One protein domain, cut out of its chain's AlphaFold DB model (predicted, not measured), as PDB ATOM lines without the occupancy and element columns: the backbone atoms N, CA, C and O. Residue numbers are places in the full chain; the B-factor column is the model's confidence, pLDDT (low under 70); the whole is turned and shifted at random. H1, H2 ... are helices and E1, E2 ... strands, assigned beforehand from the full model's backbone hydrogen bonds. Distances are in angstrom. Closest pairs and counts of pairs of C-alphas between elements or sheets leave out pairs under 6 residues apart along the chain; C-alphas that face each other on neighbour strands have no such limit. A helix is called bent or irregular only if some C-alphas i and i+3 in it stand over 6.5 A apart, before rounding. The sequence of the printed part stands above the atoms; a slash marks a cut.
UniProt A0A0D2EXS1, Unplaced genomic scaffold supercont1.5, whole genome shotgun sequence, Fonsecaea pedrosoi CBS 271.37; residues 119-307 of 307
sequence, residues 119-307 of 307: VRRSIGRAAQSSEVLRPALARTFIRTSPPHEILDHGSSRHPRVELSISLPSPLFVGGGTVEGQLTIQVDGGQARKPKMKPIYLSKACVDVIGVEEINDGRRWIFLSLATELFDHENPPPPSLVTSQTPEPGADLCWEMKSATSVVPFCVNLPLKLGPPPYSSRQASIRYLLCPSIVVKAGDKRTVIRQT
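AT A GLANCE: This is residues 119 to 307 of the 307 residues of an uncharacterized protein of Fonsecaea pedrosoi CBS 271.37 (UniProt A0A0D2EXS1). Picture two strongly twisted sheets partly face to face, a sandwich in which the strands of the larger sheet, E1, E5, E4, E7 and E8, cross those of the smaller, E2, E3 and E6, at 46 degrees. The long bent strands E4 and E7, with E5, carry the larger sheet past the smaller one near residues 212 to 220 and 283 to 285; H1 only grazes the smaller sheet, and H2 only grazes the larger. The printed part has 189 residues, with two named helices and eight named strands in the order H1 E1 H2 E2 E3 E4 E5 E6 E7 E8; under half of the residues are in named elements, and the class is mostly strand. Both sheets are antiparallel, in the orders E1 - E5 - E4 - E7 - E8 and E2 - E3 - E6. The whole is compact, with a radius of gyration of the C-alphas of 17.5 A and spans of 54 by 39 by 30 A.

HOW THE PARTS SIT: Begin in the larger sheet with E4, residues 199 to 214, and E7, residues 283 to 297, antiparallel at 166 degrees; N 205 and O 292 are 2.8 A apart, within hydrogen-bond range. E4 bends by 68 degrees at residue 202, and E7 by 57 degrees at residue 286. On from E4 you find E5, residues 219 to 228, which forms a hairpin with it; N 208 and O 225 are 2.9 A apart. The edge strand E1, residues 139 to 142, is antiparallel to E5, with N 141 and O 226 at 2.8 A. At the other edge E8, residues 300 to 305, makes a hairpin with E7, with N 295 and O 302 at 2.9 A. Now look to the smaller sheet, where the hairpin of E2, residues 161 to 166, and E3, residues 177 to 186, has N 164 and O 183 at 3.0 A. E6, residues 260 to 268, is antiparallel to E3, with N 182 and O 263 at 2.8 A. Between the sheets, the closest C-alphas of E5 and E6 are those of Thr 227 and Val 267, 5.9 A apart, and those of E2 and E7 are Ile 165 and Pro 291, 7.2 A apart. H1, residues 119 to 126, only grazes the smaller sheet with its residues 119 to 123; its closest C-alpha pair with E3 is Val 119 and Glu 179, 7.4 A. H2, residues 149 to 152, only grazes the larger sheet with its residues 150 to 152; the C-alphas of Leu 151 and Arg 219 are 7.4 A apart. In H1 every O i to N i+4 pair is within hydrogen-bond range; H2 is too short for such a pair.

IN THESE COORDINATES: Find C-alpha 199 at (-37.801, 37.570, -12.966); from there E4 runs 40.0 A to C-alpha 214 at (-68.213, 38.145, 13.038). E7 measures 40.8 A, E3 28.4 A, E6 25.8 A and E5 25.4 A; E2, E8 and E1 are shorter. H1 begins at C-alpha 119, (-40.112, 60.200, 8.543), and E8 ends at C-alpha 305, (-48.431, 38.970, -0.754).

THE WHOLE: The two C-alphas farthest apart are those of Pro 194 and Gln 282, 54.2 A. The printed part has no cut and ends at Thr 307, the chain's last residue. The long links are H1 to E1, E3 to E4, E5 to E6 and E6 to E7. In the 31 residues from 229 to 259, residues 254 to 255 pair antiparallel with residues 200 to 201 of E4. The mean pLDDT of the printed part is 86.2; look for low confidence, under 70, in residues 119 to 138.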
ATOM      1  N   VAL A 119     -40.222  61.091   9.698       53.98
ATOM      2  CA  VAL A 119     -40.112  60.200   8.543       53.98
ATOM      3  C   VAL A 119     -40.184  60.997   7.236       53.98
ATOM      4  O   VAL A 119     -39.220  60.939   6.479       53.98
ATOM      5  N   ARG A 120     -41.174  61.875   7.012       61.17
ATOM      6  CA  ARG A 120     -41.210  62.801   5.855       61.17
ATOM      7  C   ARG A 120     -39.953  63.675   5.767       61.17
ATOM      8  O   ARG A 120     -39.436  63.898   4.675       61.17
ATOM      9  N   ARG A 121     -39.406  64.127   6.905       58.94
ATOM     10  CA  ARG A 121     -38.127  64.864   6.958       58.94
ATOM     11  C   ARG A 121     -36.929  63.988   6.601       58.94
ATOM     12  O   ARG A 121     -36.032  64.466   5.916       58.94
ATOM     13  N   SER A 122     -36.898  62.736   7.049       50.33
ATOM     14  CA  SER A 122     -35.830  61.793   6.707       50.33
ATOM     15  C   SER A 122     -35.892  61.360   5.244       50.33
ATOM     16  O   SER A 122     -34.858  61.339   4.591       50.33
ATOM     17  N   ILE A 123     -37.090  61.149   4.694       54.95
ATOM     18  CA  ILE A 123     -37.297  60.843   3.280       54.95
ATOM     19  C   ILE A 123     -36.930  62.066   2.417       54.95
ATOM     20  O   ILE A 123     -36.224  61.933   1.425       54.95
ATOM     21  N   GLY A 124     -37.293  63.283   2.842       47.77
ATOM     22  CA  GLY A 124     -36.861  64.520   2.179       47.77
ATOM     23  C   GLY A 124     -35.349  64.784   2.261       47.77
ATOM     24  O   GLY A 124     -34.773  65.314   1.316       47.77
ATOM     25  N   ARG A 125     -34.678  64.400   3.359       46.07
ATOM     26  CA  ARG A 125     -33.211  64.515   3.494       46.07
ATOM     27  C   ARG A 125     -32.461  63.441   2.733       46.07
ATOM     28  O   ARG A 125     -31.398  63.709   2.197       46.07
ATOM     29  N   ALA A 126     -32.988  62.233   2.683       44.83
ATOM     30  CA  ALA A 126     -32.332  61.149   1.986       44.83
ATOM     31  C   ALA A 126     -32.616  61.145   0.474       44.83
ATOM     32  O   ALA A 126     -31.953  60.434  -0.273       44.83
ATOM     33  N   ALA A 127     -33.456  62.069  -0.002       40.26
ATOM     34  CA  ALA A 127     -33.405  62.549  -1.380       40.26
ATOM     35  C   ALA A 127     -32.087  63.294  -1.712       40.26
ATOM     36  O   ALA A 127     -31.854  63.605  -2.878       40.26
ATOM     37  N   GLN A 128     -31.232  63.584  -0.716       37.49
ATOM     38  CA  GLN A 128     -29.891  64.165  -0.887       37.49
ATOM     39  C   GLN A 128     -28.749  63.138  -0.766       37.49
ATOM     40  O   GLN A 128     -27.604  63.498  -1.029       37.49
ATOM     41  N   SER A 129     -29.018  61.877  -0.394       34.29
ATOM     42  CA  SER A 129     -28.034  60.795  -0.518       34.29
ATOM     43  C   SER A 129     -28.267  60.070  -1.840       34.29
ATOM     44  O   SER A 129     -29.383  59.678  -2.172       34.29
ATOM     45  N   SER A 130     -27.203  59.936  -2.622       44.79
ATOM     46  CA  SER A 130     -27.197  59.722  -4.074       44.79
ATOM     47  C   SER A 130     -27.818  58.418  -4.601       44.79
ATOM     48  O   SER A 130     -27.697  58.155  -5.791       44.79
ATOM     49  N   GLU A 131     -28.498  57.608  -3.779       46.14
ATOM     50  CA  GLU A 131     -29.006  56.301  -4.226       46.14
ATOM     51  C   GLU A 131     -30.261  55.749  -3.516       46.14
ATOM     52  O   GLU A 131     -30.801  54.756  -3.996       46.14
ATOM     53  N   VAL A 132     -30.756  56.322  -2.402       42.62
ATOM     54  CA  VAL A 132     -31.547  55.491  -1.453       42.62
ATOM     55  C   VAL A 132     -32.968  55.958  -1.114       42.62
ATOM     56  O   VAL A 132     -33.765  55.106  -0.743       42.62
ATOM     57  N   LEU A 133     -33.379  57.227  -1.219       48.58
ATOM     58  CA  LEU A 133     -34.696  57.617  -0.669       48.58
ATOM     59  C   LEU A 133     -35.347  58.778  -1.436       48.58
ATOM     60  O   LEU A 133     -35.441  59.897  -0.940       48.58
ATOM     61  N   ARG A 134     -35.864  58.520  -2.641       47.31
ATOM     62  CA  ARG A 134     -36.934  59.372  -3.183       47.31
ATOM     63  C   ARG A 134     -38.237  58.974  -2.474       47.31
ATOM     64  O   ARG A 134     -38.575  57.792  -2.508       47.31
ATOM     65  N   PRO A 135     -38.979  59.898  -1.831       47.36
ATOM     66  CA  PRO A 135     -40.381  59.636  -1.538       47.36
ATOM     67  C   PRO A 135     -41.044  59.353  -2.880       47.36
ATOM     68  O   PRO A 135     -41.070  60.243  -3.732       47.36
ATOM     69  N   ALA A 136     -41.536  58.128  -3.082       51.08
ATOM     70  CA  ALA A 136     -42.488  57.883  -4.152       51.08
ATOM     71  C   ALA A 136     -43.592  58.932  -3.992       51.08
ATOM     72  O   ALA A 136     -44.062  59.152  -2.868       51.08
ATOM     73  N   LEU A 137     -43.946  59.630  -5.073       59.04
ATOM     74  CA  LEU A 137     -45.137  60.473  -5.095       59.04
ATOM     75  C   LEU A 137     -46.314  59.550  -4.782       59.04
ATOM     76  O   LEU A 137     -46.820  58.864  -5.662       59.04
ATOM     77  N   ALA A 138     -46.659  59.444  -3.501       61.14
ATOM     78  CA  ALA A 138     -47.537  58.412  -2.991       61.14
ATOM     79  C   ALA A 138     -48.950  58.622  -3.532       61.14
ATOM     80  O   ALA A 138     -49.761  59.345  -2.950       61.14
ATOM     81  N   ARG A 139     -49.250  57.983  -4.663       78.38
ATOM     82  CA  ARG A 139     -50.585  57.954  -5.248       78.38
ATOM     83  C   ARG A 139     -51.387  56.903  -4.504       78.38
ATOM     84  O   ARG A 139     -51.378  55.729  -4.857       78.38
ATOM     85  N   THR A 140     -52.013  57.335  -3.413       87.01
ATOM     86  CA  THR A 140     -52.944  56.485  -2.673       87.01
ATOM     87  C   THR A 140     -54.329  56.627  -3.277       87.01
ATOM     88  O   THR A 140     -54.815  57.744  -3.423       87.01
ATOM     89  N   PHE A 141     -54.965  55.515  -3.611       90.03
ATOM     90  CA  PHE A 141     -56.294  55.472  -4.204       90.03
ATOM     91  C   PHE A 141     -57.177  54.452  -3.489       90.03
ATOM     92  O   PHE A 141     -56.695  53.529  -2.827       90.03
ATOM     93  N   ILE A 142     -58.490  54.635  -3.608       89.35
ATOM     94  CA  ILE A 142     -59.482  53.676  -3.119       89.35
ATOM     95  C   ILE A 142     -59.673  52.596  -4.184       89.35
ATOM     96  O   ILE A 142     -60.058  52.911  -5.305       89.35
ATOM     97  N   ARG A 143     -59.453  51.321  -3.840       89.29
ATOM     98  CA  ARG A 143     -59.772  50.218  -4.757       89.29
ATOM     99  C   ARG A 143     -61.281  50.047  -4.857       89.29
ATOM    100  O   ARG A 143     -61.943  49.778  -3.856       89.29
ATOM    101  N   THR A 144     -61.794  50.098  -6.079       80.61
ATOM    102  CA  THR A 144     -63.196  49.787  -6.396       80.61
ATOM    103  C   THR A 144     -63.515  48.299  -6.230       80.61
ATOM    104  O   THR A 144     -64.629  47.950  -5.851       80.61
ATOM    105  N   SER A 145     -62.529  47.419  -6.439       85.72
ATOM    106  CA  SER A 145     -62.620  45.977  -6.187       85.72
ATOM    107  C   SER A 145     -61.698  45.566  -5.026       85.72
ATOM    108  O   SER A 145     -60.491  45.376  -5.243       85.72
ATOM    109  N   PRO A 146     -62.216  45.436  -3.791       83.05
ATOM    110  CA  PRO A 146     -61.421  45.001  -2.651       83.05
ATOM    111  C   PRO A 146     -60.808  43.606  -2.867       83.05
ATOM    112  O   PRO A 146     -61.468  42.710  -3.399       83.05
ATOM    113  N   PRO A 147     -59.556  43.375  -2.442       82.57
ATOM    114  CA  PRO A 147     -58.862  42.105  -2.637       82.57
ATOM    115  C   PRO A 147     -59.342  41.045  -1.630       82.57
ATOM    116  O   PRO A 147     -58.640  40.710  -0.678       82.57
ATOM    117  N   HIS A 148     -60.542  40.496  -1.842       85.72
ATOM    118  CA  HIS A 148     -61.154  39.494  -0.956       85.72
ATOM    119  C   HIS A 148     -60.281  38.253  -0.735       85.72
ATOM    120  O   HIS A 148     -60.295  37.695   0.357       85.72
ATOM    121  N   GLU A 149     -59.449  37.885  -1.716       84.45
ATOM    122  CA  GLU A 149     -58.460  36.802  -1.609       84.45
ATOM    123  C   GLU A 149     -57.551  36.934  -0.380       84.45
ATOM    124  O   GLU A 149     -57.057  35.935   0.122       84.45
ATOM    125  N   ILE A 150     -57.316  38.151   0.122       84.90
ATOM    126  CA  ILE A 150     -56.471  38.388   1.301       84.90
ATOM    127  C   ILE A 150     -57.126  37.849   2.582       84.90
ATOM    128  O   ILE A 150     -56.421  37.482   3.521       84.90
ATOM    129  N   LEU A 151     -58.458  37.747   2.622       84.98
ATOM    130  CA  LEU A 151     -59.188  37.199   3.768       84.98
ATOM    131  C   LEU A 151     -59.009  35.680   3.912       84.98
ATOM    132  O   LEU A 151     -59.048  35.175   5.038       84.98
ATOM    133  N   ASP A 152     -58.792  34.985   2.793       82.74
ATOM    134  CA  ASP A 152     -58.660  33.523   2.722       82.74
ATOM    135  C   ASP A 152     -57.198  33.076   2.534       82.74
ATOM    136  O   ASP A 152     -56.770  32.029   3.027       82.74
ATOM    137  N   HIS A 153     -56.407  33.885   1.829       80.20
ATOM    138  CA  HIS A 153     -55.039  33.616   1.389       80.20
ATOM    139  C   HIS A 153     -54.137  34.830   1.660       80.20
ATOM    140  O   HIS A 153     -53.514  35.386   0.753       80.20
ATOM    141  N   GLY A 154     -54.061  35.244   2.929       74.86
ATOM    142  CA  GLY A 154     -53.360  36.469   3.342       74.86
ATOM    143  C   GLY A 154     -51.891  36.559   2.905       74.86
ATOM    144  O   GLY A 154     -51.393  37.645   2.607       74.86
ATOM    145  N   SER A 155     -51.200  35.424   2.761       86.34
ATOM    146  CA  SER A 155     -49.857  35.389   2.182       86.34
ATOM    147  C   SER A 155     -49.768  34.430   0.999       86.34
ATOM    148  O   SER A 155     -50.128  33.258   1.094       86.34
ATOM    149  N   SER A 156     -49.214  34.929  -0.104       89.84
ATOM    150  CA  SER A 156     -48.816  34.143  -1.269       89.84
ATOM    151  C   SER A 156     -47.310  34.291  -1.472       89.84
ATOM    152  O   SER A 156     -46.772  35.398  -1.485       89.84
ATOM    153  N   ARG A 157     -46.607  33.163  -1.610       89.92
ATOM    154  CA  ARG A 157     -45.138  33.123  -1.668       89.92
ATOM    155  C   ARG A 157     -44.643  32.800  -3.070       89.92
ATOM    156  O   ARG A 157     -45.280  32.061  -3.816       89.92
ATOM    157  N   HIS A 158     -43.455  33.297  -3.393       92.87
ATOM    158  CA  HIS A 158     -42.699  32.894  -4.571       92.87
ATOM    159  C   HIS A 158     -41.336  32.349  -4.122       92.87
ATOM    160  O   HIS A 158     -40.697  32.961  -3.272       92.87
ATOM    161  N   PRO A 159     -40.836  31.238  -4.692       91.87
ATOM    162  CA  PRO A 159     -39.630  30.558  -4.194       91.87
ATOM    163  C   PRO A 159     -38.345  31.393  -4.271       91.87
ATOM    164  O   PRO A 159     -37.320  30.998  -3.729       91.87
ATOM    165  N   ARG A 160     -38.373  32.509  -5.000       93.95
ATOM    166  CA  ARG A 160     -37.207  33.360  -5.261       93.95
ATOM    167  C   ARG A 160     -37.419  34.814  -4.880       93.95
ATOM    168  O   ARG A 160     -36.519  35.611  -5.102       93.95
ATOM    169  N   VAL A 161     -38.617  35.178  -4.436       95.49
ATOM    170  CA  VAL A 161     -38.935  36.571  -4.138       95.49
ATOM    171  C   VAL A 161     -39.660  36.626  -2.810       95.49
ATOM    172  O   VAL A 161     -40.709  36.002  -2.647       95.49
ATOM    173  N   GLU A 162     -39.074  37.367  -1.886       95.36
ATOM    174  CA  GLU A 162     -39.574  37.585  -0.542       95.36
ATOM    175  C   GLU A 162     -39.886  39.068  -0.353       95.36
ATOM    176  O   GLU A 162     -39.183  39.947  -0.861       95.36
ATOM    177  N   LEU A 163     -40.980  39.323   0.354       95.92
ATOM    178  CA  LEU A 163     -41.385  40.647   0.791       95.92
ATOM    179  C   LEU A 163     -41.201  40.726   2.306       95.92
ATOM    180  O   LEU A 163     -41.153  39.699   2.979       95.92
ATOM    181  N   SER A 164     -41.089  41.937   2.839       94.77
ATOM    182  CA  SER A 164     -41.371  42.226   4.246       94.77
ATOM    183  C   SER A 164     -41.671  43.705   4.442       94.77
ATOM    184  O   SER A 164     -41.162  44.551   3.709       94.77
ATOM    185  N   ILE A 165     -42.511  44.029   5.424       94.32
ATOM    186  CA  ILE A 165     -42.776  45.412   5.826       94.32
ATOM    187  C   ILE A 165     -42.167  45.671   7.198       94.32
ATOM    188  O   ILE A 165     -42.314  44.865   8.116       94.32
ATOM    189  N   SER A 166     -41.567  46.847   7.352       94.26
ATOM    190  CA  SER A 166     -41.238  47.427   8.648       94.26
ATOM    191  C   SER A 166     -41.962  48.763   8.838       94.26
ATOM    192  O   SER A 166     -42.022  49.607   7.940       94.26
ATOM    193  N   LEU A 167     -42.538  48.951  10.026       92.69
ATOM    194  CA  LEU A 167     -43.144  50.208  10.458       92.69
ATOM    195  C   LEU A 167     -42.345  50.776  11.641       92.69
ATOM    196  O   LEU A 167     -41.910  50.006  12.498       92.69
ATOM    197  N   PRO A 168     -42.183  52.105  11.742       88.77
ATOM    198  CA  PRO A 168     -41.521  52.737  12.885       88.77
ATOM    199  C   PRO A 168     -42.369  52.691  14.170       88.77
ATOM    200  O   PRO A 168     -41.848  52.902  15.263       88.77
ATOM    201  N   SER A 169     -43.673  52.433  14.052       85.99
ATOM    202  CA  SER A 169     -44.621  52.288  15.158       85.99
ATOM    203  C   SER A 169     -45.678  51.233  14.814       85.99
ATOM    204  O   SER A 169     -45.862  50.935  13.631       85.99
ATOM    205  N   PRO A 170     -46.426  50.696  15.799       88.62
ATOM    206  CA  PRO A 170     -47.604  49.883  15.512       88.62
ATOM    207  C   PRO A 170     -48.546  50.590  14.531       88.62
ATOM    208  O   PRO A 170     -48.647  51.822  14.543       88.62
ATOM    209  N   LEU A 171     -49.231  49.813  13.687       87.76
ATOM    210  CA  LEU A 171     -50.156  50.345  12.689       87.76
ATOM    211  C   LEU A 171     -51.226  51.217  13.363       87.76
ATOM    212  O   LEU A 171     -52.049  50.726  14.138       87.76
ATOM    213  N   PHE A 172     -51.219  52.511  13.044       83.86
ATOM    214  CA  PHE A 172     -52.164  53.490  13.567       83.86
ATOM    215  C   PHE A 172     -52.848  54.228  12.417       83.86
ATOM    216  O   PHE A 172     -52.231  55.025  11.718       83.86
ATOM    217  N   VAL A 173     -54.146  53.984  12.241       83.19
ATOM    218  CA  VAL A 173     -54.926  54.522  11.113       83.19
ATOM    219  C   VAL A 173     -55.623  55.860  11.409       83.19
ATOM    220  O   VAL A 173     -56.336  56.392  10.567       83.19
ATOM    221  N   GLY A 174     -55.420  56.439  12.597       78.97
ATOM    222  CA  GLY A 174     -56.005  57.735  12.973       78.97
ATOM    223  C   GLY A 174     -55.181  58.963  12.559       78.97
ATOM    224  O   GLY A 174     -55.614  60.086  12.793       78.97
ATOM    225  N   GLY A 175     -53.980  58.771  11.999       70.53
ATOM    226  CA  GLY A 175     -52.964  59.824  11.828       70.53
ATOM    227  C   GLY A 175     -52.915  60.509  10.459       70.53
ATOM    228  O   GLY A 175     -51.995  61.281  10.208       70.53
ATOM    229  N   GLY A 176     -53.849  60.209   9.553       82.24
ATOM    230  CA  GLY A 176     -53.864  60.748   8.185       82.24
ATOM    231  C   GLY A 176     -52.843  60.116   7.232       82.24
ATOM    232  O   GLY A 176     -53.031  60.197   6.025       82.24
ATOM    233  N   THR A 177     -51.809  59.434   7.735       88.42
ATOM    234  CA  THR A 177     -50.869  58.644   6.925       88.42
ATOM    235  C   THR A 177     -50.373  57.405   7.669       88.42
ATOM    236  O   THR A 177     -50.363  57.381   8.901       88.42
ATOM    237  N   VAL A 178     -49.942  56.391   6.919       89.45
ATOM    238  CA  VAL A 178     -49.158  55.248   7.414       89.45
ATOM    239  C   VAL A 178     -47.846  55.209   6.646       89.45
ATOM    240  O   VAL A 178     -47.847  55.096   5.424       89.45
ATOM    241  N   GLU A 179     -46.729  55.304   7.357       90.91
ATOM    242  CA  GLU A 179     -45.393  55.394   6.762       90.91
ATOM    243  C   GLU A 179     -44.539  54.203   7.204       90.91
ATOM    244  O   GLU A 179     -44.595  53.789   8.363       90.91
ATOM    245  N   GLY A 180     -43.740  53.658   6.289       92.82
ATOM    246  CA  GLY A 180     -42.916  52.482   6.552       92.82
ATOM    247  C   GLY A 180     -41.936  52.170   5.432       92.82
ATOM    248  O   GLY A 180     -41.694  52.992   4.545       92.82
ATOM    249  N   GLN A 181     -41.359  50.974   5.486       94.99
ATOM    250  CA  GLN A 181     -40.451  50.465   4.465       94.99
ATOM    251  C   GLN A 181     -40.894  49.079   3.996       94.99
ATOM    252  O   GLN A 181     -41.219  48.210   4.803       94.99
ATOM    253  N   LEU A 182     -40.890  48.879   2.681       95.37
ATOM    254  CA  LEU A 182     -41.066  47.593   2.021       95.37
ATOM    255  C   LEU A 182     -39.692  47.061   1.622       95.37
ATOM    256  O   LEU A 182     -38.987  47.691   0.840       95.37
ATOM    257  N   THR A 183     -39.323  45.889   2.113       95.65
ATOM    258  CA  THR A 183     -38.130  45.176   1.657       95.65
ATOM    259  C   THR A 183     -38.528  44.150   0.607       95.65
ATOM    260  O   THR A 183     -39.432  43.346   0.826       95.65
ATOM    261  N   ILE A 184     -37.845  44.181  -0.535       96.11
ATOM    262  CA  ILE A 184     -37.998  43.232  -1.637       96.11
ATOM    263  C   ILE A 184     -36.669  42.503  -1.791       96.11
ATOM    264  O   ILE A 184     -35.651  43.123  -2.106       96.11
ATOM    265  N   GLN A 185     -36.675  41.191  -1.581       95.83
ATOM    266  CA  GLN A 185     -35.497  40.341  -1.716       95.83
ATOM    267  C   GLN A 185     -35.697  39.350  -2.857       95.83
ATOM    268  O   GLN A 185     -36.655  38.580  -2.872       95.83
ATOM    269  N   VAL A 186     -34.777  39.359  -3.819       95.72
ATOM    270  CA  VAL A 186     -34.794  38.506  -5.012       95.72
ATOM    271  C   VAL A 186     -33.591  37.577  -4.986       95.72
ATOM    272  O   VAL A 186     -32.462  38.013  -4.770       95.72
ATOM    273  N   ASP A 187     -33.823  36.288  -5.227       93.89
ATOM    274  CA  ASP A 187     -32.806  35.228  -5.220       93.89
ATOM    275  C   ASP A 187     -32.003  35.170  -3.901       93.89
ATOM    276  O   ASP A 187     -30.836  34.782  -3.879       93.89
ATOM    277  N   GLY A 188     -32.610  35.592  -2.785       86.63
ATOM    278  CA  GLY A 188     -31.938  35.669  -1.486       86.63
ATOM    279  C   GLY A 188     -30.804  36.702  -1.425       86.63
ATOM    280  O   GLY A 188     -30.034  36.685  -0.470       86.63
ATOM    281  N   GLY A 189     -30.674  37.583  -2.424       78.23
ATOM    282  CA  GLY A 189     -29.522  38.478  -2.588       78.23
ATOM    283  C   GLY A 189     -28.258  37.781  -3.110       78.23
ATOM    284  O   GLY A 189     -27.203  38.402  -3.178       78.23
ATOM    285  N   GLN A 190     -28.341  36.500  -3.479       81.71
ATOM    286  CA  GLN A 190     -27.218  35.722  -4.009       81.71
ATOM    287  C   GLN A 190     -27.189  35.779  -5.536       81.71
ATOM    288  O   GLN A 190     -28.235  35.836  -6.178       81.71
ATOM    289  N   ALA A 191     -25.997  35.706  -6.132       80.39
ATOM    290  CA  ALA A 191     -25.850  35.730  -7.583       80.39
ATOM    291  C   ALA A 191     -26.715  34.647  -8.260       80.39
ATOM    292  O   ALA A 191     -26.640  33.458  -7.927       80.39
ATOM    293  N   ARG A 192     -27.542  35.062  -9.227       81.57
ATOM    294  CA  ARG A 192     -28.438  34.167  -9.968       81.57
ATOM    295  C   ARG A 192     -27.647  33.053 -10.649       81.57
ATOM    296  O   ARG A 192     -26.725  33.307 -11.421       81.57
ATOM    297  N   LYS A 193     -28.066  31.802 -10.442       84.00
ATOM    298  CA  LYS A 193     -27.506  30.664 -11.184       84.00
ATOM    299  C   LYS A 193     -27.860  30.802 -12.677       84.00
ATOM    300  O   LYS A 193     -29.033  31.031 -12.975       84.00
ATOM    301  N   PRO A 194     -26.931  30.549 -13.621       80.70
ATOM    302  CA  PRO A 194     -27.161  30.753 -15.061       80.70
ATOM    303  C   PRO A 194     -28.378  30.025 -15.654       80.70
ATOM    304  O   PRO A 194     -28.927  30.447 -16.663       80.70
ATOM    305  N   LYS A 195     -28.820  28.923 -15.034       84.95
ATOM    306  CA  LYS A 195     -29.963  28.116 -15.500       84.95
ATOM    307  C   LYS A 195     -31.334  28.687 -15.108       84.95
ATOM    308  O   LYS A 195     -32.356  28.113 -15.476       84.95
ATOM    309  N   MET A 196     -31.387  29.749 -14.303       88.30
ATOM    310  CA  MET A 196     -32.643  30.275 -13.766       88.30
ATOM    311  C   MET A 196     -33.230  31.342 -14.686       88.30
ATOM    312  O   MET A 196     -32.541  32.282 -15.069       88.30
ATOM    313  N   LYS A 197     -34.528  31.223 -14.988       92.11
ATOM    314  CA  LYS A 197     -35.253  32.218 -15.791       92.11
ATOM    315  C   LYS A 197     -35.180  33.610 -15.136       92.11
ATOM    316  O   LYS A 197     -35.227  33.683 -13.903       92.11
ATOM    317  N   PRO A 198     -35.106  34.704 -15.907       93.25
ATOM    318  CA  PRO A 198     -35.213  36.047 -15.348       93.25
ATOM    319  C   PRO A 198     -36.572  36.256 -14.664       93.25
ATOM    320  O   PRO A 198     -37.565  35.609 -15.009       93.25
ATOM    321  N   ILE A 199     -36.585  37.126 -13.654       95.51
ATOM    322  CA  ILE A 199     -37.801  37.570 -12.966       95.51
ATOM    323  C   ILE A 199     -38.027  39.019 -13.358       95.51
ATOM    324  O   ILE A 199     -37.111  39.828 -13.247       95.51
ATOM    325  N   TYR A 200     -39.244  39.337 -13.771       96.39
ATOM    326  CA  TYR A 200     -39.674  40.691 -14.074       96.39
ATOM    327  C   TYR A 200     -40.656  41.171 -13.014       96.39
ATOM    328  O   TYR A 200     -41.539  40.417 -12.602       96.39
ATOM    329  N   LEU A 201     -40.518  42.421 -12.594       96.20
ATOM    330  CA  LEU A 201     -41.447  43.124 -11.720       96.20
ATOM    331  C   LEU A 201     -42.365  43.989 -12.575       96.20
ATOM    332  O   LEU A 201     -41.865  44.774 -13.372       96.20
ATOM    333  N   SER A 202     -43.680  43.868 -12.390       94.03
ATOM    334  CA  SER A 202     -44.652  44.684 -13.134       94.03
ATOM    335  C   SER A 202     -45.383  45.719 -12.288       94.03
ATOM    336  O   SER A 202     -45.649  46.821 -12.750       94.03
ATOM    337  N   LYS A 203     -45.699  45.380 -11.036       93.48
ATOM    338  CA  LYS A 203     -46.362  46.277 -10.085       93.48
ATOM    339  C   LYS A 203     -45.879  45.998  -8.672       93.48
ATOM    340  O   LYS A 203     -45.586  44.847  -8.345       93.48
ATOM    341  N   ALA A 204     -45.862  47.036  -7.844       94.24
ATOM    342  CA  ALA A 204     -45.700  46.930  -6.403       94.24
ATOM    343  C   ALA A 204     -46.674  47.883  -5.713       94.24
ATOM    344  O   ALA A 204     -46.753  49.058  -6.074       94.24
ATOM    345  N   CYS A 205     -47.413  47.371  -4.736       93.44
ATOM    346  CA  CYS A 205     -48.417  48.112  -3.991       93.44
ATOM    347  C   CYS A 205     -48.275  47.844  -2.493       93.44
ATOM    348  O   CYS A 205     -47.854  46.761  -2.079       93.44
ATOM    349  N   VAL A 206     -48.677  48.819  -1.686       94.46
ATOM    350  CA  VAL A 206     -48.946  48.625  -0.261       94.46
ATOM    351  C   VAL A 206     -50.393  48.997  -0.003       94.46
ATOM    352  O   VAL A 206     -50.811  50.124  -0.271       94.46
ATOM    353  N   ASP A 207     -51.152  48.033   0.498       93.30
ATOM    354  CA  ASP A 207     -52.582  48.157   0.718       93.30
ATOM    355  C   ASP A 207     -52.894  48.335   2.208       93.30
ATOM    356  O   ASP A 207     -52.321  47.643   3.049       93.30
ATOM    357  N   VAL A 208     -53.830  49.225   2.546       93.04
ATOM    358  CA  VAL A 208     -54.441  49.307   3.882       93.04
ATOM    359  C   VAL A 208     -55.875  48.812   3.780       93.04
ATOM    360  O   VAL A 208     -56.705  49.409   3.090       93.04
ATOM    361  N   ILE A 209     -56.161  47.720   4.483       93.36
ATOM    362  CA  ILE A 209     -57.434  47.003   4.400       93.36
ATOM    363  C   ILE A 209     -58.125  47.042   5.757       93.36
ATOM    364  O   ILE A 209     -57.556  46.614   6.758       93.36
ATOM    365  N   GLY A 210     -59.356  47.543   5.790       94.23
ATOM    366  CA  GLY A 210     -60.240  47.456   6.951       94.23
ATOM    367  C   GLY A 210     -61.122  46.221   6.843       94.23
ATOM    368  O   GLY A 210     -61.876  46.091   5.878       94.23
ATOM    369  N   VAL A 211     -61.022  45.323   7.820       94.52
ATOM    370  CA  VAL A 211     -61.753  44.052   7.869       94.52
ATOM    371  C   VAL A 211     -62.666  44.031   9.083       94.52
ATOM    372  O   VAL A 211     -62.231  44.307  10.203       94.52
ATOM    373  N   GLU A 212     -63.917  43.657   8.858       94.99
ATOM    374  CA  GLU A 212     -64.868  43.313   9.907       94.99
ATOM    375  C   GLU A 212     -65.147  41.811   9.838       94.99
ATOM    376  O   GLU A 212     -65.345  41.244   8.763       94.99
ATOM    377  N   GLU A 213     -65.094  41.155  10.991       94.03
ATOM    378  CA  GLU A 213     -65.281  39.717  11.151       94.03
ATOM    379  C   GLU A 213     -66.277  39.472  12.277       94.03
ATOM    380  O   GLU A 213     -66.135  40.032  13.363       94.03
ATOM    381  N   ILE A 214     -67.254  38.607  12.033       93.00
ATOM    382  CA  ILE A 214     -68.213  38.145  13.038       93.00
ATOM    383  C   ILE A 214     -67.968  36.668  13.363       93.00
ATOM    384  O   ILE A 214     -67.347  35.925  12.605       93.00
ATOM    385  N   ASN A 215     -68.417  36.237  14.536       90.71
ATOM    386  CA  ASN A 215     -68.100  34.930  15.117       90.71
ATOM    387  C   ASN A 215     -68.607  33.709  14.330       90.71
ATOM    388  O   ASN A 215     -68.200  32.594  14.647       90.71
ATOM    389  N   ASP A 216     -69.473  33.896  13.335       89.41
ATOM    390  CA  ASP A 216     -69.923  32.836  12.428       89.41
ATOM    391  C   ASP A 216     -68.939  32.574  11.266       89.41
ATOM    392  O   ASP A 216     -69.204  31.735  10.406       89.41
ATOM    393  N   GLY A 217     -67.795  33.274  11.248       85.44
ATOM    394  CA  GLY A 217     -66.754  33.159  10.229       85.44
ATOM    395  C   GLY A 217     -66.958  34.076   9.024       85.44
ATOM    396  O   GLY A 217     -66.099  34.107   8.142       85.44
ATOM    397  N   ARG A 218     -68.052  34.847   8.964       90.47
ATOM    398  CA  ARG A 218     -68.245  35.839   7.904       90.47
ATOM    399  C   ARG A 218     -67.309  37.022   8.111       90.47
ATOM    400  O   ARG A 218     -67.179  37.564   9.209       90.47
ATOM    401  N   ARG A 219     -66.683  37.429   7.011       92.16
ATOM    402  CA  ARG A 219     -65.715  38.522   6.940       92.16
ATOM    403  C   ARG A 219     -66.053  39.411   5.754       92.16
ATOM    404  O   ARG A 219     -66.406  38.897   4.694       92.16
ATOM    405  N   TRP A 220     -65.905  40.721   5.899       92.06
ATOM    406  CA  TRP A 220     -65.980  41.655   4.775       92.06
ATOM    407  C   TRP A 220     -64.932  42.752   4.892       92.06
ATOM    408  O   TRP A 220     -64.483  43.115   5.980       92.06
ATOM    409  N   ILE A 221     -64.540  43.274   3.732       93.65
ATOM    410  CA  ILE A 221     -63.662  44.433   3.625       93.65
ATOM    411  C   ILE A 221     -64.552  45.676   3.567       93.65
ATOM    412  O   ILE A 221     -65.343  45.814   2.638       93.65
ATOM    413  N   PHE A 222     -64.424  46.576   4.541       91.97
ATOM    414  CA  PHE A 222     -65.132  47.867   4.544       91.97
ATOM    415  C   PHE A 222     -64.257  49.026   4.045       91.97
ATOM    416  O   PHE A 222     -64.763  50.111   3.771       91.97
ATOM    417  N   LEU A 223     -62.943  48.809   3.938       92.28
ATOM    418  CA  LEU A 223     -61.974  49.783   3.444       92.28
ATOM    419  C   LEU A 223     -60.900  49.065   2.630       92.28
ATOM    420  O   LEU A 223     -60.310  48.103   3.115       92.28
ATOM    421  N   SER A 224     -60.596  49.579   1.441       93.17
ATOM    422  CA  SER A 224     -59.489  49.095   0.619       93.17
ATOM    423  C   SER A 224     -58.754  50.273  -0.009       93.17
ATOM    424  O   SER A 224     -59.182  50.806  -1.030       93.17
ATOM    425  N   LEU A 225     -57.643  50.677   0.601       93.33
ATOM    426  CA  LEU A 225     -56.739  51.697   0.068       93.33
ATOM    427  C   LEU A 225     -55.501  51.025  -0.504       93.33
ATOM    428  O   LEU A 225     -55.012  50.065   0.085       93.33
ATOM    429  N   ALA A 226     -54.972  51.552  -1.598       92.64
ATOM    430  CA  ALA A 226     -53.735  51.079  -2.195       92.64
ATOM    431  C   ALA A 226     -52.836  52.252  -2.563       92.64
ATOM    432  O   ALA A 226     -53.306  53.261  -3.081       92.64
ATOM    433  N   THR A 227     -51.538  52.098  -2.328       92.63
ATOM    434  CA  THR A 227     -50.509  53.000  -2.844       92.63
ATOM    435  C   THR A 227     -49.631  52.221  -3.810       92.63
ATOM    436  O   THR A 227     -48.982  51.255  -3.405       92.63
ATOM    437  N   GLU A 228     -49.612  52.620  -5.081       92.64
ATOM    438  CA  GLU A 228     -48.658  52.090  -6.062       92.64
ATOM    439  C   GLU A 228     -47.276  52.717  -5.824       92.64
ATOM    440  O   GLU A 228     -47.151  53.927  -5.639       92.64
ATOM    441  N   LEU A 229     -46.239  51.877  -5.769       92.22
ATOM    442  CA  LEU A 229     -44.875  52.306  -5.441       92.22
ATOM    443  C   LEU A 229     -44.031  52.614  -6.674       92.22
ATOM    444  O   LEU A 229     -43.098  53.407  -6.572       92.22
ATOM    445  N   PHE A 230     -44.332  51.962  -7.800       91.31
ATOM    446  CA  PHE A 230     -43.562  52.089  -9.031       91.31
ATOM    447  C   PHE A 230     -44.463  52.413 -10.211       91.31
ATOM    448  O   PHE A 230     -45.453  51.722 -10.450       91.31
ATOM    449  N   ASP A 231     -44.066  53.421 -10.973       87.88
ATOM    450  CA  ASP A 231     -44.675  53.804 -12.237       87.88
ATOM    451  C   ASP A 231     -43.592  54.309 -13.205       87.88
ATOM    452  O   ASP A 231     -42.392  54.155 -12.967       87.88
ATOM    453  N   HIS A 232     -44.002  54.870 -14.340       86.28
ATOM    454  CA  HIS A 232     -43.067  55.354 -15.354       86.28
ATOM    455  C   HIS A 232     -42.266  56.594 -14.898       86.28
ATOM    456  O   HIS A 232     -41.189  56.855 -15.437       86.28
ATOM    457  N   GLU A 233     -42.791  57.352 -13.929       86.43
ATOM    458  CA  GLU A 233     -42.187  58.568 -13.363       86.43
ATOM    459  C   GLU A 233     -41.337  58.251 -12.116       86.43
ATOM    460  O   GLU A 233     -40.390  58.970 -11.796       86.43
ATOM    461  N   ASN A 234     -41.657  57.151 -11.433       87.20
ATOM    462  CA  ASN A 234     -41.049  56.658 -10.205       87.20
ATOM    463  C   ASN A 234     -40.655  55.180 -10.403       87.20
ATOM    464  O   ASN A 234     -41.338  54.290  -9.893       87.20
ATOM    465  N   PRO A 235     -39.588  54.882 -11.168       92.03
ATOM    466  CA  PRO A 235     -39.174  53.504 -11.409       92.03
ATOM    467  C   PRO A 235     -38.656  52.827 -10.125       92.03
ATOM    468  O   PRO A 235     -38.288  53.506  -9.158       92.03
ATOM    469  N   PRO A 236     -38.566  51.484 -10.102       93.74
ATOM    470  CA  PRO A 236     -37.944  50.762  -8.998       93.74
ATOM    471  C   PRO A 236     -36.484  51.191  -8.773       93.74
ATOM    472  O   PRO A 236     -35.807  51.558  -9.736       93.74
ATOM    473  N   PRO A 237     -35.938  51.082  -7.545       92.35
ATOM    474  CA  PRO A 237     -34.555  51.463  -7.267       92.35
ATOM    475  C   PRO A 237     -33.540  50.757  -8.188       92.35
ATOM    476  O   PRO A 237     -33.689  49.554  -8.429       92.35
ATOM    477  N   PRO A 238     -32.465  51.431  -8.647       93.56
ATOM    478  CA  PRO A 238     -31.440  50.834  -9.518       93.56
ATOM    479  C   PRO A 238     -30.769  49.575  -8.954       93.56
ATOM    480  O   PRO A 238     -30.292  48.726  -9.710       93.56
ATOM    481  N   SER A 239     -30.764  49.435  -7.627       92.41
ATOM    482  CA  SER A 239     -30.280  48.248  -6.920       92.41
ATOM    483  C   SER A 239     -31.151  47.009  -7.153       92.41
ATOM    484  O   SER A 239     -30.641  45.893  -7.107       92.41
ATOM    485  N   LEU A 240     -32.446  47.182  -7.432       94.89
ATOM    486  CA  LEU A 240     -33.410  46.093  -7.598       94.89
ATOM    487  C   LEU A 240     -33.529  45.607  -9.048       94.89
ATOM    488  O   LEU A 240     -33.904  44.458  -9.273       94.89
ATOM    489  N   VAL A 241     -33.231  46.459 -10.033       95.71
ATOM    490  CA  VAL A 241     -33.537  46.203 -11.452       95.71
ATOM    491  C   VAL A 241     -32.314  46.298 -12.353       95.71
ATOM    492  O   VAL A 241     -31.387  47.062 -12.090       95.71
ATOM    493  N   THR A 242     -32.289  45.520 -13.437       94.20
ATOM    494  CA  THR A 242     -31.188  45.508 -14.411       94.20
ATOM    495  C   THR A 242     -31.082  46.838 -15.145       94.20
ATOM    496  O   THR A 242     -29.982  47.376 -15.267       94.20
ATOM    497  N   SER A 243     -32.229  47.392 -15.535       94.53
ATOM    498  CA  SER A 243     -32.395  48.664 -16.236       94.53
ATOM    499  C   SER A 243     -33.468  49.502 -15.540       94.53
ATOM    500  O   SER A 243     -34.432  48.956 -15.008       94.53
ATOM    501  N   GLN A 244     -33.309  50.828 -15.544       93.64
ATOM    502  CA  GLN A 244     -34.337  51.767 -15.072       93.64
ATOM    503  C   GLN A 244     -35.470  51.951 -16.088       93.64
ATOM    504  O   GLN A 244     -36.599  52.266 -15.715       93.64
ATOM    505  N   THR A 245     -35.184  51.709 -17.364       93.74
ATOM    506  CA  THR A 245     -36.191  51.699 -18.421       93.74
ATOM    507  C   THR A 245     -36.894  50.340 -18.418       93.74
ATOM    508  O   THR A 245     -36.189  49.325 -18.452       93.74
ATOM    509  N   PRO A 246     -38.239  50.294 -18.361       93.73
ATOM    510  CA  PRO A 246     -38.979  49.040 -18.462       93.73
ATOM    511  C   PRO A 246     -38.785  48.397 -19.842       93.73
ATOM    512  O   PRO A 246     -38.499  49.078 -20.829       93.73
ATOM    513  N   GLU A 247     -38.969  47.083 -19.913       92.77
ATOM    514  CA  GLU A 247     -39.003  46.340 -21.166       92.77
ATOM    515  C   GLU A 247     -40.120  46.869 -22.078       92.77
ATOM    516  O   GLU A 247     -41.213  47.183 -21.592       92.77
ATOM    517  N   PRO A 248     -39.888  46.944 -23.399       89.83
ATOM    518  CA  PRO A 248     -40.913  47.377 -24.337       89.83
ATOM    519  C   PRO A 248     -42.104  46.409 -24.308       89.83
ATOM    520  O   PRO A 248     -41.965  45.210 -24.555       89.83
ATOM    521  N   GLY A 249     -43.296  46.930 -24.021       86.89
ATOM    522  CA  GLY A 249     -44.515  46.135 -23.920       86.89
ATOM    523  C   GLY A 249     -45.722  46.961 -23.484       86.89
ATOM    524  O   GLY A 249     -45.606  48.150 -23.203       86.89
ATOM    525  N   ALA A 250     -46.892  46.318 -23.444       84.63
ATOM    526  CA  ALA A 250     -48.126  46.952 -22.969       84.63
ATOM    527  C   ALA A 250     -48.130  47.176 -21.443       84.63
ATOM    528  O   ALA A 250     -48.712  48.145 -20.966       84.63
ATOM    529  N   ASP A 251     -47.460  46.293 -20.697       86.77
ATOM    530  CA  ASP A 251     -47.314  46.376 -19.243       86.77
ATOM    531  C   ASP A 251     -45.922  46.918 -18.889       86.77
ATOM    532  O   ASP A 251     -44.922  46.483 -19.465       86.77
ATOM    533  N   LEU A 252     -45.834  47.785 -17.873       91.02
ATOM    534  CA  LEU A 252     -44.553  48.150 -17.263       91.02
ATOM    535  C   LEU A 252     -43.914  46.889 -16.679       91.02
ATOM    536  O   LEU A 252     -44.526  46.222 -15.849       91.02
ATOM    537  N   CYS A 253     -42.717  46.531 -17.137       94.10
ATOM    538  CA  CYS A 253     -41.995  45.352 -16.669       94.10
ATOM    539  C   CYS A 253     -40.506  45.665 -16.548       94.10
ATOM    540  O   CYS A 253     -39.856  45.941 -17.548       94.10
ATOM    541  N   TRP A 254     -39.937  45.556 -15.352       96.83
ATOM    542  CA  TRP A 254     -38.496  45.699 -15.138       96.83
ATOM    543  C   TRP A 254     -37.871  44.346 -14.838       96.83
ATOM    544  O   TRP A 254     -38.352  43.630 -13.958       96.83
ATOM    545  N   GLU A 255     -36.786  43.990 -15.525       96.13
ATOM    546  CA  GLU A 255     -36.011  42.811 -15.142       96.13
ATOM    547  C   GLU A 255     -35.364  43.053 -13.773       96.13
ATOM    548  O   GLU A 255     -34.635  44.024 -13.578       96.13
ATOM    549  N   MET A 256     -35.627  42.173 -12.813       95.89
ATOM    550  CA  MET A 256     -35.066  42.263 -11.471       95.89
ATOM    551  C   MET A 256     -33.660  41.658 -11.436       95.89
ATOM    552  O   MET A 256     -33.424  40.582 -11.994       95.89
ATOM    553  N   LYS A 257     -32.746  42.295 -10.703       94.21
ATOM    554  CA  LYS A 257     -31.452  41.728 -10.301       94.21
ATOM    555  C   LYS A 257     -31.624  40.871  -9.048       94.21
ATOM    556  O   LYS A 257     -32.593  41.014  -8.307       94.21
ATOM    557  N   SER A 258     -30.668  39.985  -8.793       94.53
ATOM    558  CA  SER A 258     -30.558  39.338  -7.484       94.53
ATOM    559  C   SER A 258     -30.058  40.361  -6.471       94.53
ATOM    560  O   SER A 258     -28.898  40.763  -6.521       94.53
ATOM    561  N   ALA A 259     -30.952  40.832  -5.609       93.86
ATOM    562  CA  ALA A 259     -30.685  41.935  -4.700       93.86
ATOM    563  C   ALA A 259     -31.674  41.937  -3.531       93.86
ATOM    564  O   ALA A 259     -32.743  41.328  -3.603       93.86
ATOM    565  N   THR A 260     -31.323  42.685  -2.488       94.95
ATOM    566  CA  THR A 260     -32.248  43.122  -1.441       94.95
ATOM    567  C   THR A 260     -32.380  44.634  -1.552       94.95
ATOM    568  O   THR A 260     -31.376  45.342  -1.507       94.95
ATOM    569  N   SER A 261     -33.601  45.132  -1.721       94.22
ATOM    570  CA  SER A 261     -33.886  46.562  -1.848       94.22
ATOM    571  C   SER A 261     -34.933  46.986  -0.830       94.22
ATOM    572  O   SER A 261     -35.902  46.262  -0.602       94.22
ATOM    573  N   VAL A 262     -34.732  48.152  -0.219       94.06
ATOM    574  CA  VAL A 262     -35.638  48.741   0.771       94.06
ATOM    575  C   VAL A 262     -36.286  49.972   0.150       94.06
ATOM    576  O   VAL A 262     -35.597  50.898  -0.270       94.06
ATOM    577  N   VAL A 263     -37.612  49.970   0.088       93.16
ATOM    578  CA  VAL A 263     -38.425  50.960  -0.617       93.16
ATOM    579  C   VAL A 263     -39.312  51.665   0.409       93.16
ATOM    580  O   VAL A 263     -40.164  51.013   1.018       93.16
ATOM    581  N   PRO A 264     -39.138  52.974   0.653       92.69
ATOM    582  CA  PRO A 264     -40.024  53.703   1.552       92.69
ATOM    583  C   PRO A 264     -41.429  53.812   0.947       92.69
ATOM    584  O   PRO A 264     -41.579  53.999  -0.260       92.69
ATOM    585  N   PHE A 265     -42.460  53.758   1.789       91.81
ATOM    586  CA  PHE A 265     -43.838  54.025   1.378       91.81
ATOM    587  C   PHE A 265     -44.546  54.963   2.360       91.81
ATOM    588  O   PHE A 265     -44.215  55.029   3.547       91.81
ATOM    589  N   CYS A 266     -45.548  55.674   1.850       90.73
ATOM    590  CA  CYS A 266     -46.469  56.508   2.615       90.73
ATOM    591  C   CYS A 266     -47.869  56.256   2.054       90.73
ATOM    592  O   CYS A 266     -48.110  56.523   0.884       90.73
ATOM    593  N   VAL A 267     -48.778  55.706   2.853       90.87
ATOM    594  CA  VAL A 267     -50.182  55.525   2.471       90.87
ATOM    595  C   VAL A 267     -50.976  56.687   3.048       90.87
ATOM    596  O   VAL A 267     -51.019  56.849   4.269       90.87
ATOM    597  N   ASN A 268     -51.609  57.492   2.194       89.90
ATOM    598  CA  ASN A 268     -52.473  58.589   2.630       89.90
ATOM    599  C   ASN A 268     -53.835  58.042   3.057       89.90
ATOM    600  O   ASN A 268     -54.507  57.325   2.318       89.90
ATOM    601  N   LEU A 269     -54.256  58.397   4.262       89.61
ATOM    602  CA  LEU A 269     -55.482  57.908   4.865       89.61
ATOM    603  C   LEU A 269     -56.570  58.989   4.811       89.61
ATOM    604  O   LEU A 269     -56.318  60.129   5.215       89.61
ATOM    605  N   PRO A 270     -57.800  58.665   4.376       85.17
ATOM    606  CA  PRO A 270     -58.910  59.602   4.462       85.17
ATOM    607  C   PRO A 270     -59.223  59.936   5.927       85.17
ATOM    608  O   PRO A 270     -59.120  59.090   6.812       85.17
ATOM    609  N   LEU A 271     -59.689  61.163   6.188       76.38
ATOM    610  CA  LEU A 271     -60.062  61.605   7.544       76.38
ATOM    611  C   LEU A 271     -61.148  60.725   8.191       76.38
ATOM    612  O   LEU A 271     -61.222  60.626   9.412       76.38
ATOM    613  N   LYS A 272     -62.004  60.107   7.371       79.87
ATOM    614  CA  LYS A 272     -63.074  59.191   7.787       79.87
ATOM    615  C   LYS A 272     -62.753  57.775   7.317       79.87
ATOM    616  O   LYS A 272     -63.387  57.264   6.404       79.87
ATOM    617  N   LEU A 273     -61.730  57.179   7.914       81.46
ATOM    618  CA  LEU A 273     -61.206  55.881   7.493       81.46
ATOM    619  C   LEU A 273     -62.113  54.695   7.861       81.46
ATOM    620  O   LEU A 273     -62.087  53.666   7.193       81.46
ATOM    621  N   GLY A 274     -62.938  54.855   8.894       84.87
ATOM    622  CA  GLY A 274     -63.845  53.819   9.369       84.87
ATOM    623  C   GLY A 274     -63.894  53.754  10.895       84.87
ATOM    624  O   GLY A 274     -63.402  54.663  11.573       84.87
ATOM    625  N   PRO A 275     -64.511  52.702  11.452       90.70
ATOM    626  CA  PRO A 275     -64.561  52.479  12.894       90.70
ATOM    627  C   PRO A 275     -63.161  52.223  13.482       90.70
ATOM    628  O   PRO A 275     -62.288  51.692  12.796       90.70
ATOM    629  N   PRO A 276     -62.903  52.565  14.755       90.69
ATOM    630  CA  PRO A 276     -61.648  52.189  15.403       90.69
ATOM    631  C   PRO A 276     -61.516  50.655  15.503       90.69
ATOM    632  O   PRO A 276     -62.535  49.958  15.493       90.69
ATOM    633  N   PRO A 277     -60.288  50.116  15.645       92.49
ATOM    634  CA  PRO A 277     -60.094  48.701  15.944       92.49
ATOM    635  C   PRO A 277     -60.941  48.260  17.141       92.49
ATOM    636  O   PRO A 277     -61.013  48.954  18.157       92.49
ATOM    637  N   TYR A 278     -61.564  47.094  17.023       94.30
ATOM    638  CA  TYR A 278     -62.468  46.541  18.025       94.30
ATOM    639  C   TYR A 278     -62.288  45.028  18.099       94.30
ATOM    640  O   TYR A 278     -62.032  44.375  17.092       94.30
ATOM    641  N   SER A 279     -62.426  44.453  19.288       95.10
ATOM    642  CA  SER A 279     -62.406  43.003  19.458       95.10
ATOM    643  C   SER A 279     -63.329  42.600  20.599       95.10
ATOM    644  O   SER A 279     -63.296  43.184  21.682       95.10
ATOM    645  N   SER A 280     -64.167  41.605  20.341       95.34
ATOM    646  CA  SER A 280     -65.098  41.001  21.289       95.34
ATOM    647  C   SER A 280     -65.246  39.510  20.988       95.34
ATOM    648  O   SER A 280     -64.731  39.007  19.992       95.34
ATOM    649  N   ARG A 281     -66.016  38.793  21.813       94.65
ATOM    650  CA  ARG A 281     -66.344  37.382  21.549       94.65
ATOM    651  C   ARG A 281     -67.172  37.181  20.269       94.65
ATOM    652  O   ARG A 281     -67.167  36.086  19.718       94.65
ATOM    653  N   GLN A 282     -67.931  38.190  19.845       94.79
ATOM    654  CA  GLN A 282     -68.895  38.073  18.746       94.79
ATOM    655  C   GLN A 282     -68.410  38.706  17.443       94.79
ATOM    656  O   GLN A 282     -68.872  38.309  16.380       94.79
ATOM    657  N   ALA A 283     -67.509  39.683  17.523       94.95
ATOM    658  CA  ALA A 283     -67.056  40.446  16.373       94.95
ATOM    659  C   ALA A 283     -65.683  41.081  16.607       94.95
ATOM    660  O   ALA A 283     -65.333  41.422  17.743       94.95
ATOM    661  N   SER A 284     -64.945  41.301  15.522       95.90
ATOM    662  CA  SER A 284     -63.704  42.067  15.501       95.90
ATOM    663  C   SER A 284     -63.641  43.002  14.294       95.90
ATOM    664  O   SER A 284     -64.125  42.678  13.213       95.90
ATOM    665  N   ILE A 285     -63.020  44.161  14.492       94.92
ATOM    666  CA  ILE A 285     -62.687  45.146  13.464       94.92
ATOM    667  C   ILE A 285     -61.176  45.318  13.513       94.92
ATOM    668  O   ILE A 285     -60.616  45.679  14.554       94.92
ATOM    669  N   ARG A 286     -60.506  45.055  12.392       93.99
ATOM    670  CA  ARG A 286     -59.046  45.107  12.281       93.99
ATOM    671  C   ARG A 286     -58.629  45.862  11.030       93.99
ATOM    672  O   ARG A 286     -59.341  45.879  10.034       93.99
ATOM    673  N   TYR A 287     -57.439  46.445  11.096       93.37
ATOM    674  CA  TYR A 287     -56.767  47.030   9.945       93.37
ATOM    675  C   TYR A 287     -55.525  46.215   9.638       93.37
ATOM    676  O   TYR A 287     -54.762  45.881  10.547       93.37
ATOM    677  N   LEU A 288     -55.348  45.884   8.367       93.30
ATOM    678  CA  LEU A 288     -54.227  45.112   7.856       93.30
ATOM    679  C   LEU A 288     -53.427  45.984   6.899       93.30
ATOM    680  O   LEU A 288     -53.996  46.787   6.158       93.30
ATOM    681  N   LEU A 289     -52.113  45.803   6.920       93.54
ATOM    682  CA  LEU A 289     -51.207  46.384   5.945       93.54
ATOM    683  C   LEU A 289     -50.685  45.246   5.073       93.54
ATOM    684  O   LEU A 289     -50.080  44.308   5.585       93.54
ATOM    685  N   CYS A 290     -50.956  45.303   3.775       93.54
ATOM    686  CA  CYS A 290     -50.727  44.195   2.861       93.54
ATOM    687  C   CYS A 290     -49.846  44.670   1.693       93.54
ATOM    688  O   CYS A 290     -50.361  45.255   0.742       93.54
ATOM    689  N   PRO A 291     -48.522  44.441   1.726       94.98
ATOM    690  CA  PRO A 291     -47.681  44.597   0.557       94.98
ATOM    691  C   PRO A 291     -48.057  43.540  -0.477       94.98
ATOM    692  O   PRO A 291     -48.273  42.363  -0.159       94.98
ATOM    693  N   SER A 292     -48.067  43.947  -1.737       94.68
ATOM    694  CA  SER A 292     -48.208  43.033  -2.852       94.68
ATOM    695  C   SER A 292     -47.306  43.431  -4.009       94.68
ATOM    696  O   SER A 292     -47.135  44.609  -4.310       94.68
ATOM    697  N   ILE A 293     -46.716  42.442  -4.677       95.51
ATOM    698  CA  ILE A 293     -46.006  42.666  -5.938       95.51
ATOM    699  C   ILE A 293     -46.460  41.665  -6.987       95.51
ATOM    700  O   ILE A 293     -46.822  40.527  -6.681       95.51
ATOM    701  N   VAL A 294     -46.412  42.088  -8.243       95.36
ATOM    702  CA  VAL A 294     -46.769  41.254  -9.386       95.36
ATOM    703  C   VAL A 294     -45.510  40.951 -10.175       95.36
ATOM    704  O   VAL A 294     -44.943  41.842 -10.815       95.36
ATOM    705  N   VAL A 295     -45.089  39.689 -10.138       95.58
ATOM    706  CA  VAL A 295     -43.877  39.219 -10.811       95.58
ATOM    707  C   VAL A 295     -44.204  38.297 -11.977       95.58
ATOM    708  O   VAL A 295     -45.213  37.592 -11.972       95.58
ATOM    709  N   LYS A 296     -43.322  38.272 -12.973       94.90
ATOM    710  CA  LYS A 296     -43.369  37.353 -14.111       94.90
ATOM    711  C   LYS A 296     -42.056  36.581 -14.203       94.90
ATOM    712  O   LYS A 296     -40.988  37.184 -14.239       94.90
ATOM    713  N   ALA A 297     -42.127  35.254 -14.258       92.47
ATOM    714  CA  ALA A 297     -40.971  34.378 -14.447       92.47
ATOM    715  C   ALA A 297     -41.247  33.394 -15.595       92.47
ATOM    716  O   ALA A 297     -42.026  32.447 -15.456       92.47
ATOM    717  N   GLY A 298     -40.616  33.621 -16.751       88.52
ATOM    718  CA  GLY A 298     -41.030  32.980 -18.005       88.52
ATOM    719  C   GLY A 298     -42.456  33.393 -18.378       88.52
ATOM    720  O   GLY A 298     -42.765  34.581 -18.398       88.52
ATOM    721  N   ASP A 299     -43.334  32.416 -18.600       87.02
ATOM    722  CA  ASP A 299     -44.727  32.654 -19.016       87.02
ATOM    723  C   ASP A 299     -45.712  32.749 -17.842       87.02
ATOM    724  O   ASP A 299     -46.904  32.967 -18.037       87.02
ATOM    725  N   LYS A 300     -45.233  32.575 -16.604       92.08
ATOM    726  CA  LYS A 300     -46.077  32.594 -15.405       92.08
ATOM    727  C   LYS A 300     -46.027  33.965 -14.742       92.08
ATOM    728  O   LYS A 300     -44.948  34.426 -14.369       92.08
ATOM    729  N   ARG A 301     -47.199  34.579 -14.569       93.41
ATOM    730  CA  ARG A 301     -47.414  35.788 -13.763       93.41
ATOM    731  C   ARG A 301     -47.983  35.375 -12.407       93.41
ATOM    732  O   ARG A 301     -48.943  34.612 -12.360       93.41
ATOM    733  N   THR A 302     -47.407  35.884 -11.325       93.16
ATOM    734  CA  THR A 302     -47.800  35.542  -9.953       93.16
ATOM    735  C   THR A 302     -47.885  36.805  -9.107       93.16
ATOM    736  O   THR A 302     -47.032  37.687  -9.217       93.16
ATOM    737  N   VAL A 303     -48.894  36.878  -8.239       93.66
ATOM    738  CA  VAL A 303     -48.991  37.914  -7.203       93.66
ATOM    739  C   VAL A 303     -48.413  37.366  -5.903       93.66
ATOM    740  O   VAL A 303     -48.814  36.297  -5.442       93.66
ATOM    741  N   ILE A 304     -47.466  38.093  -5.320       94.22
ATOM    742  CA  ILE A 304     -46.822  37.778  -4.041       94.22
ATOM    743  C   ILE A 304     -47.388  38.731  -2.998       94.22
ATOM    744  O   ILE A 304     -47.451  39.931  -3.263       94.22
ATOM    745  N   ARG A 305     -47.800  38.208  -1.840       93.87
ATOM    746  CA  ARG A 305     -48.431  38.970  -0.754       93.87
ATOM    747  C   ARG A 305     -47.962  38.489   0.612       93.87
ATOM    748  O   ARG A 305     -47.637  37.310   0.790       93.87
ATOM    749  N   GLN A 306     -47.992  39.382   1.594       88.88
ATOM    750  CA  GLN A 306     -47.658  39.052   2.978       88.88
ATOM    751  C   GLN A 306     -48.483  39.871   3.970       88.88
ATOM    752  O   GLN A 306     -48.242  41.056   4.134       88.88
ATOM    753  N   THR A 307     -49.417  39.237   4.666       81.13
ATOM    754  CA  THR A 307     -50.113  39.825   5.823       81.13
ATOM    755  C   THR A 307     -49.450  39.478   7.140       81.13
ATOM    756  O   THR A 307     -48.982  38.319   7.244       81.13
TER     757      THR A 307